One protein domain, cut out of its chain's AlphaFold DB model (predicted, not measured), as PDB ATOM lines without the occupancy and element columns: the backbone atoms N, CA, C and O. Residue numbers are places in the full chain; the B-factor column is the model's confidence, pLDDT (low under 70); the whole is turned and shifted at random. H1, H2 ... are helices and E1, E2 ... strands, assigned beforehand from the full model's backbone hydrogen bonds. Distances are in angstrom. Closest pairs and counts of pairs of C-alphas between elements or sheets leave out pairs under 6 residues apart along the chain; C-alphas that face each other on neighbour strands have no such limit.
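This is residues 687 to 791 and 836 to 869 of the 1117 residues of the protein "Hypothetical protein" of Ditylum brightwellii (UniProt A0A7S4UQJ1). A loose cluster of short helices round H4 lies between two small strand hairpins, with H2 crossing H4 and H5 packed on residues 779 to 783 of H4. At one end the hairpin E1 and E2 has a long loop, of which residues 709 to 715 stick out free; the hairpin E3 and E4 makes the other end. The printed part has 139 residues, with five named helices and four named strands in the order E1, E2, H1, H2, H3, H4, E3, E4, H5, and under half of the residues are in these elements. Each sheet is one antiparallel pair, and the class is mixed, helices and strands. The whole is loose, with a radius of gyration of the C-alphas of 17.8 A, and elongated, spanning 61 by 34 by 33 A.

Look first at E1, residues 701 to 704, and E2, residues 722 to 725, an antiparallel hairpin at 150 degrees; N 702 and O 724 are within hydrogen-bond range at 2.8 A. The C-alphas of Arg 702 and Asp 866, the closest of E1 and H5, residues 864 to 867, are 5.8 A apart. H5 touches residues 779 to 783 of H4, residues 773 to 787, closest at the C-alphas of Phe 783 and Leu 867, 6.6 A. H2, residues 743 to 748, touches H4 about perpendicular at 77 degrees, closest at the C-alphas of Ala 747 and Ile 781, 4.7 A. H3, residues 751 to 757, is close to H4 but not clearly touching, with the C-alphas of Met 757 and Ile 773 6.9 A apart. H1, residues 729 to 736, is close to H3 but not clearly touching, with the C-alphas of Met 735 and Met 757 7.1 A apart, at a shallow tilt of 29 degrees, opposite ways. Farther out, E3, residues 845 to 848, and E4, residues 852 to 855, form the second antiparallel hairpin at 142 degrees, with N 846 and O 854 2.9 A apart. H3 and E4 are only just apart, 8.4 A at the closest C-alphas. In H1, H2, H3 and H4 every O i to N i+4 pair is within hydrogen-bond range; H5 is too short for such a pair.

Find C-alpha 701 at (169.746, 160.157, 94.847), where E1 begins its 9.5 A; E2 covers 10.2 A. H1 is 10.4 A long, H2 8.6 A and H3 10.0 A. From C-alpha 773 at (180.452, 158.763, 104.849), H4 runs 20.6 A. E3 measures 9.4 A, E4 9.8 A and H5 4.8 A, ending at C-alpha 867 at (172.288, 169.971, 96.840).

The C-alphas of Asp 713 and Gly 850, the two farthest apart, are 62.0 A apart. Residues 792 to 835 are not printed, and C-alphas 791 and 836 are 28.4 A apart across the cut. The links E1 to E2 and H3 to H4 are long. Mean pLDDT of the printed part is 84.8, and it is under 70 at residues 687 to 689, 709 to 716, 718, 763 to 766 and 789 to 791.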
ATOM      1  N   TYR A 687     158.555 163.195  92.994       59.28
ATOM      2  CA  TYR A 687     158.592 163.310  94.460       59.28
ATOM      3  C   TYR A 687     159.898 162.798  95.095       59.28
ATOM      4  O   TYR A 687     160.239 163.236  96.189       59.28
ATOM      5  N   GLU A 688     160.671 161.927  94.432       61.53
ATOM      6  CA  GLU A 688     161.971 161.439  94.934       61.53
ATOM      7  C   GLU A 688     163.013 162.562  95.074       61.53
ATOM      8  O   GLU A 688     164.077 162.376  95.663       61.53
ATOM      9  N   HIS A 689     162.723 163.738  94.518       67.81
ATOM     10  CA  HIS A 689     163.556 164.932  94.603       67.81
ATOM     11  C   HIS A 689     163.118 165.879  95.735       67.81
ATOM     12  O   HIS A 689     163.737 166.931  95.909       67.81
ATOM     13  N   TYR A 690     162.081 165.515  96.504       77.19
ATOM     14  CA  TYR A 690     161.492 166.300  97.592       77.19
ATOM     15  C   TYR A 690     161.639 165.594  98.936       77.19
ATOM     16  O   TYR A 690     160.848 164.732  99.308       77.19
ATOM     17  N   LEU A 691     162.655 166.007  99.689       81.38
ATOM     18  CA  LEU A 691     163.066 165.362 100.931       81.38
ATOM     19  C   LEU A 691     162.727 166.256 102.134       81.38
ATOM     20  O   LEU A 691     162.921 167.472 102.100       81.38
ATOM     21  N   THR A 692     162.235 165.670 103.219       81.81
ATOM     22  CA  THR A 692     162.297 166.294 104.553       81.81
ATOM     23  C   THR A 692     163.684 166.065 105.153       81.81
ATOM     24  O   THR A 692     164.428 165.193 104.703       81.81
ATOM     25  N   VAL A 693     164.045 166.794 106.214       86.19
ATOM     26  CA  VAL A 693     165.246 166.432 106.994       86.19
ATOM     27  C   VAL A 693     165.098 165.049 107.645       86.19
ATOM     28  O   VAL A 693     166.082 164.357 107.852       86.19
ATOM     29  N   ASP A 694     163.866 164.608 107.883       86.88
ATOM     30  CA  ASP A 694     163.522 163.314 108.483       86.88
ATOM     31  C   ASP A 694     163.329 162.188 107.455       86.88
ATOM     32  O   ASP A 694     162.906 161.091 107.805       86.88
ATOM     33  N   SER A 695     163.625 162.441 106.177       86.75
ATOM     34  CA  SER A 695     163.554 161.413 105.137       86.75
ATOM     35  C   SER A 695     164.636 160.356 105.336       86.75
ATOM     36  O   SER A 695     165.757 160.669 105.749       86.75
ATOM     37  N   GLU A 696     164.303 159.104 105.022       91.19
ATOM     38  CA  GLU A 696     165.239 157.985 105.106       91.19
ATOM     39  C   GLU A 696     166.439 158.194 104.175       91.19
ATOM     40  O   GLU A 696     166.301 158.624 103.025       91.19
ATOM     41  N   LEU A 697     167.630 157.815 104.643       91.12
ATOM     42  CA  LEU A 697     168.871 157.936 103.872       91.12
ATOM     43  C   LEU A 697     168.824 157.190 102.526       91.12
ATOM     44  O   LEU A 697     169.498 157.592 101.580       91.12
ATOM     45  N   GLY A 698     167.995 156.148 102.405       87.75
ATOM     46  CA  GLY A 698     167.801 155.403 101.158       87.75
ATOM     47  C   GLY A 698     167.154 156.184 100.013       87.75
ATOM     48  O   GLY A 698     167.240 155.739  98.872       87.75
ATOM     49  N   ILE A 699     166.558 157.350 100.277       86.38
ATOM     50  CA  ILE A 699     165.936 158.200  99.248       86.38
ATOM     51  C   ILE A 699     166.968 159.172  98.627       86.38
ATOM     52  O   ILE A 699     166.719 159.781  97.590       86.38
ATOM     53  N   LEU A 700     168.176 159.295  99.200       87.88
ATOM     54  CA  LEU A 700     169.230 160.173  98.675       87.88
ATOM     55  C   LEU A 700     169.740 159.693  97.302       87.88
ATOM     56  O   LEU A 700     170.568 158.783  97.200       87.88
ATOM     57  N   LYS A 701     169.289 160.359  96.231       86.44
ATOM     58  CA  LYS A 701     169.746 160.157  94.847       86.44
ATOM     59  C   LYS A 701     170.538 161.373  94.340       86.44
ATOM     60  O   LYS A 701     170.138 162.516  94.544       86.44
ATOM     61  N   ARG A 702     171.639 161.127  93.622       87.50
ATOM     62  CA  ARG A 702     172.290 162.105  92.738       87.50
ATOM     63  C   ARG A 702     171.489 162.174  91.447       87.50
ATOM     64  O   ARG A 702     171.233 161.140  90.838       87.50
ATOM     65  N   ILE A 703     171.115 163.381  91.042       84.75
ATOM     66  CA  ILE A 703     170.230 163.619  89.902       84.75
ATOM     67  C   ILE A 703     171.066 164.162  88.743       84.75
ATOM     68  O   ILE A 703     171.732 165.188  88.883       84.75
ATOM     69  N   PHE A 704     171.033 163.477  87.603       85.31
ATOM     70  CA  PHE A 704     171.713 163.889  86.379       85.31
ATOM     71  C   PHE A 704     170.707 164.507  85.406       85.31
ATOM     72  O   PHE A 704     169.681 163.897  85.095       85.31
ATOM     73  N   LEU A 705     171.009 165.709  84.909       87.31
ATOM     74  CA  LEU A 705     170.269 166.296  83.792       87.31
ATOM     75  C   LEU A 705     170.520 165.472  82.518       87.31
ATOM     76  O   LEU A 705     171.643 164.992  82.333       87.31
ATOM     77  N   PRO A 706     169.502 165.285  81.661       86.00
ATOM     78  CA  PRO A 706     169.646 164.462  80.472       86.00
ATOM     79  C   PRO A 706     170.534 165.186  79.454       86.00
ATOM     80  O   PRO A 706     170.226 166.292  79.020       86.00
ATOM     81  N   LEU A 707     171.651 164.558  79.089       82.06
ATOM     82  CA  LEU A 707     172.528 165.022  78.015       82.06
ATOM     83  C   LEU A 707     171.988 164.512  76.668       82.06
ATOM     84  O   LEU A 707     171.514 163.376  76.629       82.06
ATOM     85  N   PRO A 708     172.088 165.289  75.573       71.19
ATOM     86  CA  PRO A 708     171.928 164.754  74.225       71.19
ATOM     87  C   PRO A 708     172.832 163.535  74.019       71.19
ATOM     88  O   PRO A 708     173.961 163.515  74.522       71.19
ATOM     89  N   ASP A 709     172.344 162.547  73.269       68.75
ATOM     90  CA  ASP A 709     173.180 161.451  72.781       68.75
ATOM     91  C   ASP A 709     174.347 161.998  71.934       68.75
ATOM     92  O   ASP A 709     174.308 163.128  71.443       68.75
ATOM     93  N   ASP A 710     175.400 161.197  71.741       62.44
ATOM     94  CA  ASP A 710     176.621 161.638  71.041       62.44
ATOM     95  C   ASP A 710     176.393 162.022  69.550       62.44
ATOM     96  O   ASP A 710     177.285 162.599  68.920       62.44
ATOM     97  N   ASP A 711     175.201 161.765  68.992       61.44
ATOM     98  CA  ASP A 711     174.735 162.305  67.706       61.44
ATOM     99  C   ASP A 711     174.219 163.752  67.873       61.44
ATOM    100  O   ASP A 711     173.070 164.005  68.235       61.44
ATOM    101  N   ILE A 712     175.084 164.723  67.565       58.56
ATOM    102  CA  ILE A 712     174.872 166.175  67.772       58.56
ATOM    103  C   ILE A 712     173.644 166.743  67.023       58.56
ATOM    104  O   ILE A 712     173.100 167.769  67.433       58.56
ATOM    105  N   ASP A 713     173.199 166.085  65.949       60.16
ATOM    106  CA  ASP A 713     172.006 166.464  65.174       60.16
ATOM    107  C   ASP A 713     170.707 165.788  65.687       60.16
ATOM    108  O   ASP A 713     169.626 166.002  65.131       60.16
ATOM    109  N   GLY A 714     170.788 164.971  66.744       57.47
ATOM    110  CA  GLY A 714     169.655 164.275  67.350       57.47
ATOM    111  C   GLY A 714     168.737 165.204  68.149       57.47
ATOM    112  O   GLY A 714     169.148 165.828  69.128       57.47
ATOM    113  N   ALA A 715     167.457 165.263  67.774       61.66
ATOM    114  CA  ALA A 715     166.440 165.919  68.590       61.66
ATOM    115  C   ALA A 715     166.228 165.128  69.893       61.66
ATOM    116  O   ALA A 715     165.772 163.985  69.869       61.66
ATOM    117  N   MET A 716     166.545 165.741  71.036       64.31
ATOM    118  CA  MET A 716     166.254 165.149  72.341       64.31
ATOM    119  C   MET A 716     164.740 165.141  72.567       64.31
ATOM    120  O   MET A 716     164.136 166.190  72.822       64.31
ATOM    121  N   ASN A 717     164.170 163.936  72.487       71.50
ATOM    122  CA  ASN A 717     162.822 163.613  72.944       71.50
ATOM    123  C   ASN A 717     162.633 164.004  74.419       71.50
ATOM    124  O   ASN A 717     163.591 164.045  75.197       71.50
ATOM    125  N   THR A 718     161.378 164.214  74.812       66.00
ATOM    126  CA  THR A 718     160.974 164.458  76.201       66.00
ATOM    127  C   THR A 718     161.545 163.396  77.143       66.00
ATOM    128  O   THR A 718     161.185 162.222  77.065       66.00
ATOM    129  N   THR A 719     162.439 163.816  78.037       75.50
ATOM    130  CA  THR A 719     163.163 162.960  78.983       75.50
ATOM    131  C   THR A 719     163.153 163.565  80.383       75.50
ATOM    132  O   THR A 719     163.069 164.778  80.571       75.50
ATOM    133  N   PHE A 720     163.231 162.708  81.396       74.44
ATOM    134  CA  PHE A 720     163.297 163.121  82.797       74.44
ATOM    135  C   PHE A 720     164.750 163.109  83.276       74.44
ATOM    136  O   PHE A 720     165.579 162.348  82.768       74.44
ATOM    137  N   ALA A 721     165.070 163.941  84.268       76.88
ATOM    138  CA  ALA A 721     166.356 163.842  84.952       76.88
ATOM    139  C   ALA A 721     166.478 162.472  85.650       76.88
ATOM    140  O   ALA A 721     165.513 161.978  86.230       76.88
ATOM    141  N   THR A 722     167.657 161.848  85.591       79.56
ATOM    142  CA  THR A 722     167.848 160.468  86.070       79.56
ATOM    143  C   THR A 722     168.475 160.437  87.461       79.56
ATOM    144  O   THR A 722     169.538 161.014  87.700       79.56
ATOM    145  N   GLY A 723     167.814 159.762  88.405       80.12
ATOM    146  CA  GLY A 723     168.309 159.577  89.769       80.12
ATOM    147  C   GLY A 723     169.173 158.322  89.933       80.12
ATOM    148  O   GLY A 723     168.736 157.220  89.619       80.12
ATOM    149  N   LYS A 724     170.371 158.458  90.512       86.56
ATOM    150  CA  LYS A 724     171.193 157.332  90.991       86.56
ATOM    151  C   LYS A 724     171.362 157.404  92.505       86.56
ATOM    152  O   LYS A 724     171.827 158.421  93.010       86.56
ATOM    153  N   LEU A 725     171.053 156.320  93.217       88.12
ATOM    154  CA  LEU A 725     171.270 156.206  94.666       88.12
ATOM    155  C   LEU A 725     172.712 156.583  95.056       88.12
ATOM    156  O   LEU A 725     173.677 156.071  94.480       88.12
ATOM    157  N   LEU A 726     172.848 157.480  96.036       91.12
ATOM    158  CA  LEU A 726     174.134 157.903  96.606       91.12
ATOM    159  C   LEU A 726     174.702 156.895  97.611       91.12
ATOM    160  O   LEU A 726     175.895 156.933  97.910       91.12
ATOM    161  N   ILE A 727     173.845 156.022  98.140       93.44
ATOM    162  CA  ILE A 727     174.123 155.131  99.265       93.44
ATOM    163  C   ILE A 727     173.715 153.711  98.863       93.44
ATOM    164  O   ILE A 727     172.652 153.511  98.275       93.44
ATOM    165  N   SER A 728     174.566 152.721  99.140       94.94
ATOM    166  CA  SER A 728     174.239 151.315  98.883       94.94
ATOM    167  C   SER A 728     173.309 150.760  99.968       94.94
ATOM    168  O   SER A 728     173.317 151.245 101.098       94.94
ATOM    169  N   LYS A 729     172.529 149.712  99.669       94.00
ATOM    170  CA  LYS A 729     171.655 149.094 100.681       94.00
ATOM    171  C   LYS A 729     172.436 148.546 101.883       94.00
ATOM    172  O   LYS A 729     172.052 148.798 103.015       94.00
ATOM    173  N   ASP A 730     173.576 147.908 101.624       95.62
ATOM    174  CA  ASP A 730     174.528 147.456 102.647       95.62
ATOM    175  C   ASP A 730     175.017 148.621 103.536       95.62
ATOM    176  O   ASP A 730     175.104 148.491 104.754       95.62
ATOM    177  N   ASP A 731     175.262 149.803 102.962       96.19
ATOM    178  CA  ASP A 731     175.606 151.006 103.730       96.19
ATOM    179  C   ASP A 731     174.424 151.558 104.557       96.19
ATOM    180  O   ASP A 731     174.631 151.995 105.690       96.19
ATOM    181  N   ILE A 732     173.186 151.498 104.050       94.81
ATOM    182  CA  ILE A 732     171.970 151.886 104.800       94.81
ATOM    183  C   ILE A 732     171.737 150.938 105.984       94.81
ATOM    184  O   ILE A 732     171.456 151.398 107.092       94.81
ATOM    185  N   ASP A 733     171.903 149.630 105.780       95.31
ATOM    186  CA  ASP A 733     171.742 148.616 106.826       95.31
ATOM    187  C   ASP A 733     172.793 148.811 107.948       95.31
ATOM    188  O   ASP A 733     172.459 148.746 109.136       95.31
ATOM    189  N   LYS A 734     174.046 149.164 107.603       95.38
ATOM    190  CA  LYS A 734     175.102 149.543 108.574       95.38
ATOM    191  C   LYS A 734     174.752 150.788 109.391       95.38
ATOM    192  O   LYS A 734     174.982 150.791 110.600       95.38
ATOM    193  N   MET A 735     174.238 151.839 108.748       95.81
ATOM    194  CA  MET A 735     173.866 153.091 109.424       95.81
ATOM    195  C   MET A 735     172.644 152.890 110.326       95.81
ATOM    196  O   MET A 735     172.659 153.290 111.491       95.81
ATOM    197  N   THR A 736     171.649 152.138 109.853       95.62
ATOM    198  CA  THR A 736     170.463 151.752 110.631       95.62
ATOM    199  C   THR A 736     170.846 150.952 111.881       95.62
ATOM    200  O   THR A 736     170.302 151.194 112.959       95.62
ATOM    201  N   ALA A 737     171.844 150.063 111.783       95.12
ATOM    202  CA  ALA A 737     172.399 149.321 112.921       95.12
ATOM    203  C   ALA A 737     173.167 150.191 113.945       95.12
ATOM    204  O   ALA A 737     173.440 149.729 115.051       95.12
ATOM    205  N   LEU A 738     173.492 151.442 113.600       95.06
ATOM    206  CA  LEU A 738     174.028 152.476 114.497       95.06
ATOM    207  C   LEU A 738     172.960 153.519 114.892       95.06
ATOM    208  O   LEU A 738     173.287 154.564 115.443       95.06
ATOM    209  N   ASN A 739     171.681 153.225 114.624       96.19
ATOM    210  CA  ASN A 739     170.524 154.105 114.808       96.19
ATOM    211  C   ASN A 739     170.590 155.442 114.039       96.19
ATOM    212  O   ASN A 739     169.977 156.423 114.446       96.19
ATOM    213  N   VAL A 740     171.288 155.461 112.901       97.00
ATOM    214  CA  VAL A 740     171.303 156.575 111.946       97.00
ATOM    215  C   VAL A 740     170.413 156.188 110.761       97.00
ATOM    216  O   VAL A 740     170.805 155.350 109.948       97.00
ATOM    217  N   ARG A 741     169.193 156.733 110.683       96.69
ATOM    218  CA  ARG A 741     168.169 156.327 109.696       96.69
ATOM    219  C   ARG A 741     167.801 157.448 108.728       96.69
ATOM    220  O   ARG A 741     167.571 157.190 107.547       96.69
ATOM    221  N   THR A 742     167.758 158.678 109.228       95.25
ATOM    222  CA  THR A 742     167.327 159.878 108.502       95.25
ATOM    223  C   THR A 742     168.495 160.792 108.122       95.25
ATOM    224  O   THR A 742     169.610 160.675 108.642       95.25
ATOM    225  N   ILE A 743     168.234 161.755 107.234       94.44
ATOM    226  CA  ILE A 743     169.188 162.825 106.898       94.44
ATOM    227  C   ILE A 743     169.516 163.673 108.149       94.44
ATOM    228  O   ILE A 743     170.675 164.048 108.350       94.44
ATOM    229  N   ARG A 744     168.532 163.922 109.029       94.62
ATOM    230  CA  ARG A 744     168.698 164.615 110.318       94.62
ATOM    231  C   ARG A 744     169.638 163.837 111.240       94.62
ATOM    232  O   ARG A 744     170.544 164.446 111.805       94.62
ATOM    233  N   ASP A 745     169.474 162.518 111.346       96.44
ATOM    234  CA  ASP A 745     170.340 161.671 112.180       96.44
ATOM    235  C   ASP A 745     171.793 161.738 111.701       96.44
ATOM    236  O   ASP A 745     172.699 161.931 112.505       96.44
ATOM    237  N   LEU A 746     172.035 161.629 110.389       96.94
ATOM    238  CA  LEU A 746     173.394 161.640 109.832       96.94
ATOM    239  C   LEU A 746     174.069 163.018 109.943       96.94
ATOM    240  O   LEU A 746     175.281 163.106 110.176       96.94
ATOM    241  N   ALA A 747     173.294 164.098 109.819       95.94
ATOM    242  CA  ALA A 747     173.776 165.453 110.066       95.94
ATOM    243  C   ALA A 747     174.134 165.680 111.547       95.94
ATOM    244  O   ALA A 747     175.168 166.281 111.836       95.94
ATOM    245  N   ASN A 748     173.314 165.166 112.469       95.81
ATOM    246  CA  ASN A 748     173.470 165.355 113.914       95.81
ATOM    247  C   ASN A 748     174.343 164.288 114.604       95.81
ATOM    248  O   ASN A 748     174.636 164.440 115.787       95.81
ATOM    249  N   ALA A 749     174.747 163.220 113.904       95.81
ATOM    250  CA  ALA A 749     175.494 162.104 114.487       95.81
ATOM    251  C   ALA A 749     176.768 162.579 115.207       95.81
ATOM    252  O   ALA A 749     177.507 163.426 114.692       95.81
ATOM    253  N   ASP A 750     177.030 162.014 116.384       93.81
ATOM    254  CA  ASP A 750     178.191 162.348 117.204       93.81
ATOM    255  C   ASP A 750     179.508 161.826 116.601       93.81
ATOM    256  O   ASP A 750     179.521 160.963 115.717       93.81
ATOM    257  N   LEU A 751     180.631 162.330 117.123       92.81
ATOM    258  CA  LEU A 751     181.979 161.950 116.702       92.81
ATOM    259  C   LEU A 751     182.194 160.426 116.696       92.81
ATOM    260  O   LEU A 751     182.680 159.888 115.706       92.81
ATOM    261  N   TYR A 752     181.818 159.706 117.755       91.94
ATOM    262  CA  TYR A 752     182.056 158.262 117.843       91.94
ATOM    263  C   TYR A 752     181.171 157.477 116.873       91.94
ATOM    264  O   TYR A 752     181.639 156.510 116.272       91.94
ATOM    265  N   THR A 753     179.926 157.900 116.659       94.56
ATOM    266  CA  THR A 753     179.043 157.305 115.644       94.56
ATOM    267  C   THR A 753     179.591 157.522 114.229       94.56
ATOM    268  O   THR A 753     179.656 156.572 113.444       94.56
ATOM    269  N   VAL A 754     180.099 158.721 113.911       94.88
ATOM    270  CA  VAL A 754     180.800 158.996 112.640       94.88
ATOM    271  C   VAL A 754     182.057 158.137 112.490       94.88
ATOM    272  O   VAL A 754     182.278 157.548 111.431       94.88
ATOM    273  N   LEU A 755     182.869 158.016 113.542       92.88
ATOM    274  CA  LEU A 755     184.099 157.226 113.512       92.88
ATOM    275  C   LEU A 755     183.834 155.725 113.333       92.88
ATOM    276  O   LEU A 755     184.527 155.094 112.532       92.88
ATOM    277  N   LYS A 756     182.772 155.179 113.939       93.88
ATOM    278  CA  LYS A 756     182.310 153.802 113.686       93.88
ATOM    279  C   LYS A 756     181.918 153.592 112.226       93.88
ATOM    280  O   LYS A 756     182.383 152.638 111.612       93.88
ATOM    281  N   MET A 757     181.160 154.517 111.629       95.12
ATOM    282  CA  MET A 757     180.834 154.476 110.192       95.12
ATOM    283  C   MET A 757     182.074 154.635 109.291       95.12
ATOM    284  O   MET A 757     182.095 154.132 108.169       95.12
ATOM    285  N   ARG A 758     183.146 155.277 109.778       93.50
ATOM    286  CA  ARG A 758     184.471 155.312 109.123       93.50
ATOM    287  C   ARG A 758     185.321 154.048 109.358       93.50
ATOM    288  O   ARG A 758     186.394 153.946 108.768       93.50
ATOM    289  N   GLY A 759     184.865 153.091 110.171       92.00
ATOM    290  CA  GLY A 759     185.558 151.833 110.481       92.00
ATOM    291  C   GLY A 759     186.396 151.820 111.764       92.00
ATOM    292  O   GLY A 759     187.077 150.826 112.017       92.00
ATOM    293  N   PHE A 760     186.362 152.887 112.567       90.19
ATOM    294  CA  PHE A 760     187.043 152.979 113.862       90.19
ATOM    295  C   PHE A 760     186.056 152.619 114.985       90.19
ATOM    296  O   PHE A 760     185.264 153.454 115.418       90.19
ATOM    297  N   ASP A 761     186.092 151.368 115.445       84.12
ATOM    298  CA  ASP A 761     185.245 150.855 116.531       84.12
ATOM    299  C   ASP A 761     186.079 150.093 117.574       84.12
ATOM    300  O   ASP A 761     187.102 149.479 117.249       84.12
ATOM    301  N   PHE A 762     185.643 150.121 118.835       76.44
ATOM    302  CA  PHE A 762     186.369 149.538 119.965       76.44
ATOM    303  C   PHE A 762     185.881 148.109 120.285       76.44
ATOM    304  O   PHE A 762     184.673 147.889 120.381       76.44
ATOM    305  N   PRO A 763     186.772 147.125 120.536       64.88
ATOM    306  CA  PRO A 763     188.234 147.206 120.519       64.88
ATOM    307  C   PRO A 763     188.819 146.865 119.136       64.88
ATOM    308  O   PRO A 763     188.903 145.693 118.765       64.88
ATOM    309  N   TRP A 764     189.251 147.895 118.399       63.06
ATOM    310  CA  TRP A 764     190.031 147.831 117.152       63.06
ATOM    311  C   TRP A 764     189.550 146.807 116.108       63.06
ATOM    312  O   TRP A 764     190.345 146.100 115.485       63.06
ATOM    313  N   LYS A 765     188.232 146.728 115.891       66.94
ATOM    314  CA  LYS A 765     187.631 145.871 114.857       66.94
ATOM    315  C   LYS A 765     187.013 146.731 113.769       66.94
ATOM    316  O   LYS A 765     186.001 147.381 113.998       66.94
ATOM    317  N   THR A 766     187.581 146.674 112.565       64.19
ATOM    318  CA  THR A 766     187.020 147.315 111.370       64.19
ATOM    319  C   THR A 766     185.695 146.654 110.997       64.19
ATOM    320  O   THR A 766     185.659 145.649 110.281       64.19
ATOM    321  N   LYS A 767     184.602 147.201 111.519       70.06
ATOM    322  CA  LYS A 767     183.230 146.747 111.301       70.06
ATOM    323  C   LYS A 767     182.411 147.919 110.756       70.06
ATOM    324  O   LYS A 767     182.711 149.065 111.065       70.06
ATOM    325  N   ASN A 768     181.389 147.630 109.953       75.06
ATOM    326  CA  ASN A 768     180.416 148.614 109.462       75.06
ATOM    327  C   ASN A 768     181.014 149.843 108.727       75.06
ATOM    328  O   ASN A 768     180.488 150.945 108.857       75.06
ATOM    329  N   ILE A 769     182.068 149.665 107.916       90.94
ATOM    330  CA  ILE A 769     182.591 150.743 107.052       90.94
ATOM    331  C   ILE A 769     181.513 151.167 106.043       90.94
ATOM    332  O   ILE A 769     181.044 150.335 105.260       90.94
ATOM    333  N   VAL A 770     181.175 152.459 106.050       94.38
ATOM    334  CA  VAL A 770     180.216 153.105 105.146       94.38
ATOM    335  C   VAL A 770     180.942 153.885 104.050       94.38
ATOM    336  O   VAL A 770     181.785 154.749 104.316       94.38
ATOM    337  N   SER A 771     180.582 153.611 102.798       93.75
ATOM    338  CA  SER A 771     181.145 154.276 101.619       93.75
ATOM    339  C   SER A 771     180.916 155.795 101.646       93.75
ATOM    340  O   SER A 771     179.793 156.259 101.810       93.75
ATOM    341  N   ASN A 772     181.972 156.590 101.427       93.25
ATOM    342  CA  ASN A 772     181.909 158.058 101.310       93.25
ATOM    343  C   ASN A 772     181.235 158.801 102.491       93.25
ATOM    344  O   ASN A 772     180.769 159.925 102.307       93.25
ATOM    345  N   ILE A 773     181.213 158.230 103.702       96.00
ATOM    346  CA  ILE A 773     180.452 158.763 104.849       96.00
ATOM    347  C   ILE A 773     180.659 160.264 105.125       96.00
ATOM    348  O   ILE A 773     179.691 160.969 105.389       96.00
ATOM    349  N   CYS A 774     181.877 160.799 104.989       96.31
ATOM    350  CA  CYS A 774     182.126 162.233 105.194       96.31
ATOM    351  C   CYS A 774     181.510 163.137 104.115       96.31
ATOM    352  O   CYS A 774     181.119 164.262 104.419       96.31
ATOM    353  N   TYR A 775     181.360 162.648 102.879       96.00
ATOM    354  CA  TYR A 775     180.584 163.344 101.854       96.00
ATOM    355  C   TYR A 775     179.090 163.298 102.177       96.00
ATOM    356  O   TYR A 775     178.430 164.331 102.153       96.00
ATOM    357  N   LEU A 776     178.571 162.122 102.549       96.19
ATOM    358  CA  LEU A 776     177.159 161.941 102.900       96.19
ATOM    359  C   LEU A 776     176.761 162.800 104.111       96.19
ATOM    360  O   LEU A 776     175.722 163.456 104.080       96.19
ATOM    361  N   ARG A 777     177.618 162.880 105.135       95.88
ATOM    362  CA  ARG A 777     177.463 163.786 106.283       95.88
ATOM    363  C   ARG A 777     177.515 165.255 105.870       95.88
ATOM    364  O   ARG A 777     176.634 166.008 106.262       95.88
ATOM    365  N   SER A 778     178.487 165.664 105.052       94.88
ATOM    366  CA  SER A 778     178.585 167.049 104.566       94.88
ATOM    367  C   SER A 778     177.348 167.464 103.756       94.88
ATOM    368  O   SER A 778     176.782 168.530 103.997       94.88
ATOM    369  N   LEU A 779     176.862 166.583 102.876       94.50
ATOM    370  CA  LEU A 779     175.620 166.757 102.123       94.50
ATOM    371  C   LEU A 779     174.389 166.793 103.038       94.50
ATOM    372  O   LEU A 779     173.536 167.655 102.857       94.50
ATOM    373  N   SER A 780     174.324 165.934 104.059       95.25
ATOM    374  CA  SER A 780     173.231 165.922 105.044       95.25
ATOM    375  C   SER A 780     173.203 167.200 105.883       95.25
ATOM    376  O   SER A 780     172.144 167.793 106.044       95.25
ATOM    377  N   ILE A 781     174.356 167.690 106.351       92.94
ATOM    378  CA  ILE A 781     174.475 168.974 107.062       92.94
ATOM    379  C   ILE A 781     174.068 170.131 106.139       92.94
ATOM    380  O   ILE A 781     173.308 171.009 106.547       92.94
ATOM    381  N   ALA A 782     174.518 170.131 104.883       90.12
ATOM    382  CA  ALA A 782     174.154 171.163 103.916       90.12
ATOM    383  C   ALA A 782     172.654 171.130 103.561       90.12
ATOM    384  O   ALA A 782     172.036 172.186 103.426       90.12
ATOM    385  N   PHE A 783     172.045 169.943 103.483       88.94
ATOM    386  CA  PHE A 783     170.611 169.759 103.264       88.94
ATOM    387  C   PHE A 783     169.775 170.167 104.483       88.94
ATOM    388  O   PHE A 783     168.818 170.929 104.346       88.94
ATOM    389  N   VAL A 784     170.179 169.759 105.690       88.88
ATOM    390  CA  VAL A 784     169.572 170.229 106.941       88.88
ATOM    391  C   VAL A 784     169.654 171.749 107.018       88.88
ATOM    392  O   VAL A 784     168.634 172.374 107.266       88.88
ATOM    393  N   ASN A 785     170.789 172.376 106.703       84.75
ATOM    394  CA  ASN A 785     170.893 173.839 106.671       84.75
ATOM    395  C   ASN A 785     170.031 174.484 105.565       84.75
ATOM    396  O   ASN A 785     169.442 175.539 105.796       84.75
ATOM    397  N   LYS A 786     169.882 173.845 104.395       82.12
ATOM    398  CA  LYS A 786     168.965 174.294 103.329       82.12
ATOM    399  C   LYS A 786     167.508 174.295 103.807       82.12
ATOM    400  O   LYS A 786     166.784 175.259 103.549       82.12
ATOM    401  N   CYS A 787     167.080 173.270 104.548       77.00
ATOM    402  CA  CYS A 787     165.682 173.099 104.954       77.00
ATOM    403  C   CYS A 787     165.332 173.680 106.340       77.00
ATOM    404  O   CYS A 787     164.226 174.194 106.494       77.00
ATOM    405  N   LYS A 788     166.268 173.750 107.296       71.00
ATOM    406  CA  LYS A 788     166.072 174.234 108.680       71.00
ATOM    407  C   LYS A 788     165.477 175.642 108.759       71.00
ATOM    408  O   LYS A 788     165.847 176.536 107.992       71.00
ATOM    409  N   LEU A 789     164.558 175.832 109.703       54.41
ATOM    410  CA  LEU A 789     163.950 177.119 110.029       54.41
ATOM    411  C   LEU A 789     164.947 177.932 110.871       54.41
ATOM    412  O   LEU A 789     165.220 177.564 112.011       54.41
ATOM    413  N   ASP A 790     165.509 179.013 110.323       42.66
ATOM    414  CA  ASP A 790     166.236 179.996 111.137       42.66
ATOM    415  C   ASP A 790     165.273 181.115 111.538       42.66
ATOM    416  O   ASP A 790     164.858 181.944 110.724       42.66
ATOM    417  N   THR A 791     164.872 181.090 112.803       35.22
ATOM    418  CA  THR A 791     163.910 182.015 113.406       35.22
ATOM    419  C   THR A 791     164.565 183.288 113.955       35.22
ATOM    420  O   THR A 791     163.860 184.176 114.431       35.22
ATOM    421  N   GLY A 836     184.747 164.550 113.196       91.00
ATOM    422  CA  GLY A 836     185.239 163.278 112.656       91.00
ATOM    423  C   GLY A 836     185.425 163.246 111.135       91.00
ATOM    424  O   GLY A 836     185.939 162.249 110.613       91.00
ATOM    425  N   CYS A 837     185.044 164.312 110.418       94.19
ATOM    426  CA  CYS A 837     185.047 164.362 108.951       94.19
ATOM    427  C   CYS A 837     185.635 165.642 108.332       94.19
ATOM    428  O   CYS A 837     186.078 165.606 107.183       94.19
ATOM    429  N   THR A 838     185.681 166.750 109.066       92.00
ATOM    430  CA  THR A 838     186.262 168.022 108.618       92.00
ATOM    431  C   THR A 838     187.775 167.883 108.381       92.00
ATOM    432  O   THR A 838     188.486 167.468 109.302       92.00
ATOM    433  N   PRO A 839     188.303 168.230 107.189       90.31
ATOM    434  CA  PRO A 839     189.744 168.261 106.941       90.31
ATOM    435  C   PRO A 839     190.459 169.314 107.798       90.31
ATOM    436  O   PRO A 839     189.965 170.431 107.952       90.31
ATOM    437  N   LEU A 840     191.646 168.981 108.307       88.69
ATOM    438  CA  LEU A 840     192.470 169.863 109.139       88.69
ATOM    439  C   LEU A 840     193.797 170.164 108.422       88.69
ATOM    440  O   LEU A 840     194.528 169.244 108.052       88.69
ATOM    441  N   GLU A 841     194.126 171.442 108.211       85.94
ATOM    442  CA  GLU A 841     195.346 171.814 107.479       85.94
ATOM    443  C   GLU A 841     196.613 171.338 108.212       85.94
ATOM    444  O   GLU A 841     196.882 171.715 109.351       85.94
ATOM    445  N   GLY A 842     197.414 170.503 107.542       85.69
ATOM    446  CA  GLY A 842     198.687 169.993 108.065       85.69
ATOM    447  C   GLY A 842     198.585 168.857 109.095       85.69
ATOM    448  O   GLY A 842     199.622 168.317 109.476       85.69
ATOM    449  N   ILE A 843     197.378 168.454 109.508       86.12
ATOM    450  CA  ILE A 843     197.151 167.393 110.501       86.12
ATOM    451  C   ILE A 843     196.624 166.140 109.790       86.12
ATOM    452  O   ILE A 843     195.554 166.156 109.189       86.12
ATOM    453  N   THR A 844     197.376 165.038 109.851       88.25
ATOM    454  CA  THR A 844     197.018 163.762 109.197       88.25
ATOM    455  C   THR A 844     196.387 162.742 110.143       88.25
ATOM    456  O   THR A 844     195.710 161.817 109.680       88.25
ATOM    457  N   ARG A 845     196.586 162.903 111.456       86.19
ATOM    458  CA  ARG A 845     195.968 162.103 112.516       86.19
ATOM    459  C   ARG A 845     195.578 162.970 113.710       86.19
ATOM    460  O   ARG A 845     196.245 163.966 113.981       86.19
ATOM    461  N   VAL A 846     194.520 162.566 114.401       85.88
ATOM    462  CA  VAL A 846     194.042 163.128 115.667       85.88
ATOM    463  C   VAL A 846     193.882 161.966 116.638       85.88
ATOM    464  O   VAL A 846     193.274 160.957 116.286       85.88
ATOM    465  N   ASP A 847     194.423 162.103 117.846       84.19
ATOM    466  CA  ASP A 847     194.206 161.128 118.913       84.19
ATOM    467  C   ASP A 847     192.817 161.345 119.530       84.19
ATOM    468  O   ASP A 847     192.497 162.442 119.997       84.19
ATOM    469  N   VAL A 848     191.973 160.316 119.480       84.25
ATOM    470  CA  VAL A 848     190.587 160.345 119.959       84.25
ATOM    471  C   VAL A 848     190.468 159.431 121.171       84.25
ATOM    472  O   VAL A 848     190.750 158.237 121.090       84.25
ATOM    473  N   HIS A 849     190.008 159.977 122.297       82.12
ATOM    474  CA  HIS A 849     189.921 159.252 123.566       82.12
ATOM    475  C   HIS A 849     189.186 157.902 123.419       82.12
ATOM    476  O   HIS A 849     188.079 157.830 122.890       82.12
ATOM    477  N   GLY A 850     189.825 156.810 123.849       80.44
ATOM    478  CA  GLY A 850     189.305 155.439 123.718       80.44
ATOM    479  C   GLY A 850     189.406 154.802 122.318       80.44
ATOM    480  O   GLY A 850     189.198 153.595 122.200       80.44
ATOM    481  N   LEU A 851     189.758 155.560 121.272       80.62
ATOM    482  CA  LEU A 851     189.963 155.070 119.897       80.62
ATOM    483  C   LEU A 851     191.393 155.259 119.369       80.62
ATOM    484  O   LEU A 851     191.752 154.608 118.392       80.62
ATOM    485  N   GLY A 852     192.217 156.091 120.004       84.25
ATOM    486  CA  GLY A 852     193.602 156.315 119.609       84.25
ATOM    487  C   GLY A 852     193.753 157.149 118.332       84.25
ATOM    488  O   GLY A 852     192.928 157.995 117.992       84.25
ATOM    489  N   ASP A 853     194.833 156.862 117.609       85.44
ATOM    490  CA  ASP A 853     195.372 157.625 116.479       85.44
ATOM    491  C   ASP A 853     194.504 157.500 115.194       85.44
ATOM    492  O   ASP A 853     194.766 156.687 114.299       85.44
ATOM    493  N   VAL A 854     193.438 158.303 115.095       88.19
ATOM    494  CA  VAL A 854     192.457 158.318 113.990       88.19
ATOM    495  C   VAL A 854     192.952 159.177 112.823       88.19
ATOM    496  O   VAL A 854     193.430 160.290 113.014       88.19
ATOM    497  N   THR A 855     192.788 158.720 111.575       90.94
ATOM    498  CA  THR A 855     193.190 159.511 110.394       90.94
ATOM    499  C   THR A 855     192.209 160.641 110.066       90.94
ATOM    500  O   THR A 855     190.986 160.469 110.110       90.94
ATOM    501  N   VAL A 856     192.738 161.793 109.656       90.62
ATOM    502  CA  VAL A 856     191.948 162.940 109.172       90.62
ATOM    503  C   VAL A 856     191.709 162.806 107.657       90.62
ATOM    504  O   VAL A 856     192.648 162.457 106.934       90.62
ATOM    505  N   PRO A 857     190.495 163.069 107.131       91.19
ATOM    506  CA  PRO A 857     190.262 163.128 105.687       91.19
ATOM    507  C   PRO A 857     191.075 164.249 105.026       91.19
ATOM    508  O   PRO A 857     191.052 165.390 105.479       91.19
ATOM    509  N   SER A 858     191.770 163.946 103.927       89.19
ATOM    510  CA  SER A 858     192.585 164.927 103.191       89.19
ATOM    511  C   SER A 858     191.751 165.972 102.441       89.19
ATOM    512  O   SER A 858     192.199 167.099 102.246       89.19
ATOM    513  N   SER A 859     190.540 165.605 102.025       91.62
ATOM    514  CA  SER A 859     189.516 166.501 101.493       91.62
ATOM    515  C   SER A 859     188.134 165.848 101.605       91.62
ATOM    516  O   SER A 859     188.015 164.629 101.745       91.62
ATOM    517  N   VAL A 860     187.083 166.666 101.528       90.44
ATOM    518  CA  VAL A 860     185.696 166.220 101.341       90.44
ATOM    519  C   VAL A 860     185.185 166.877 100.050       90.44
ATOM    520  O   VAL A 860     185.430 168.073  99.873       90.44
ATOM    521  N   PRO A 861     184.539 166.143  99.122       90.38
ATOM    522  CA  PRO A 861     183.976 166.742  97.912       90.38
ATOM    523  C   PRO A 861     182.865 167.747  98.240       90.38
ATOM    524  O   PRO A 861     182.132 167.565  99.208       90.38
ATOM    525  N   ASP A 862     182.715 168.778  97.414       85.94
ATOM    526  CA  ASP A 862     181.696 169.814  97.608       85.94
ATOM    527  C   ASP A 862     180.270 169.238  97.416       85.94
ATOM    528  O   ASP A 862     179.973 168.691  96.344       85.94
ATOM    529  N   PRO A 863     179.371 169.314  98.420       89.75
ATOM    530  CA  PRO A 863     177.997 168.835  98.289       89.75
ATOM    531  C   PRO A 863     177.102 169.731  97.417       89.75
ATOM    532  O   PRO A 863     176.027 169.276  97.024       89.75
ATOM    533  N   LEU A 864     177.503 170.973  97.094       85.12
ATOM    534  CA  LEU A 864     176.636 171.963  96.437       85.12
ATOM    535  C   LEU A 864     176.010 171.467  95.121       85.12
ATOM    536  O   LEU A 864     174.837 171.742  94.879       85.12
ATOM    537  N   ARG A 865     176.740 170.691  94.304       83.25
ATOM    538  CA  ARG A 865     176.237 170.200  93.004       83.25
ATOM    539  C   ARG A 865     175.052 169.235  93.137       83.25
ATOM    540  O   ARG A 865     174.124 169.306  92.339       83.25
ATOM    541  N   ASP A 866     175.063 168.367  94.148       86.88
ATOM    542  CA  ASP A 866     173.940 167.458  94.424       86.88
ATOM    543  C   ASP A 866     172.818 168.208  95.167       86.88
ATOM    544  O   ASP A 866     171.634 168.050  94.863       86.88
ATOM    545  N   LEU A 867     173.197 169.109  96.081       86.56
ATOM    546  CA  LEU A 867     172.288 169.971  96.840       86.56
ATOM    547  C   LEU A 867     171.474 170.936  95.953       86.56
ATOM    548  O   LEU A 867     170.370 171.325  96.330       86.56
ATOM    549  N   GLU A 868     171.983 171.328  94.782       83.25
ATOM    550  CA  GLU A 868     171.261 172.113  93.762       83.25
ATOM    551  C   GLU A 868     170.015 171.398  93.211       83.25
ATOM    552  O   GLU A 868     169.054 172.058  92.803       83.25
ATOM    553  N   MET A 869     170.034 170.061  93.191       82.56
ATOM    554  CA  MET A 869     168.969 169.234  92.617       82.56
ATOM    555  C   MET A 869     168.026 168.649  93.678       82.56
ATOM    556  O   MET A 869     166.865 168.391  93.372       82.56
TER     557      MET A 869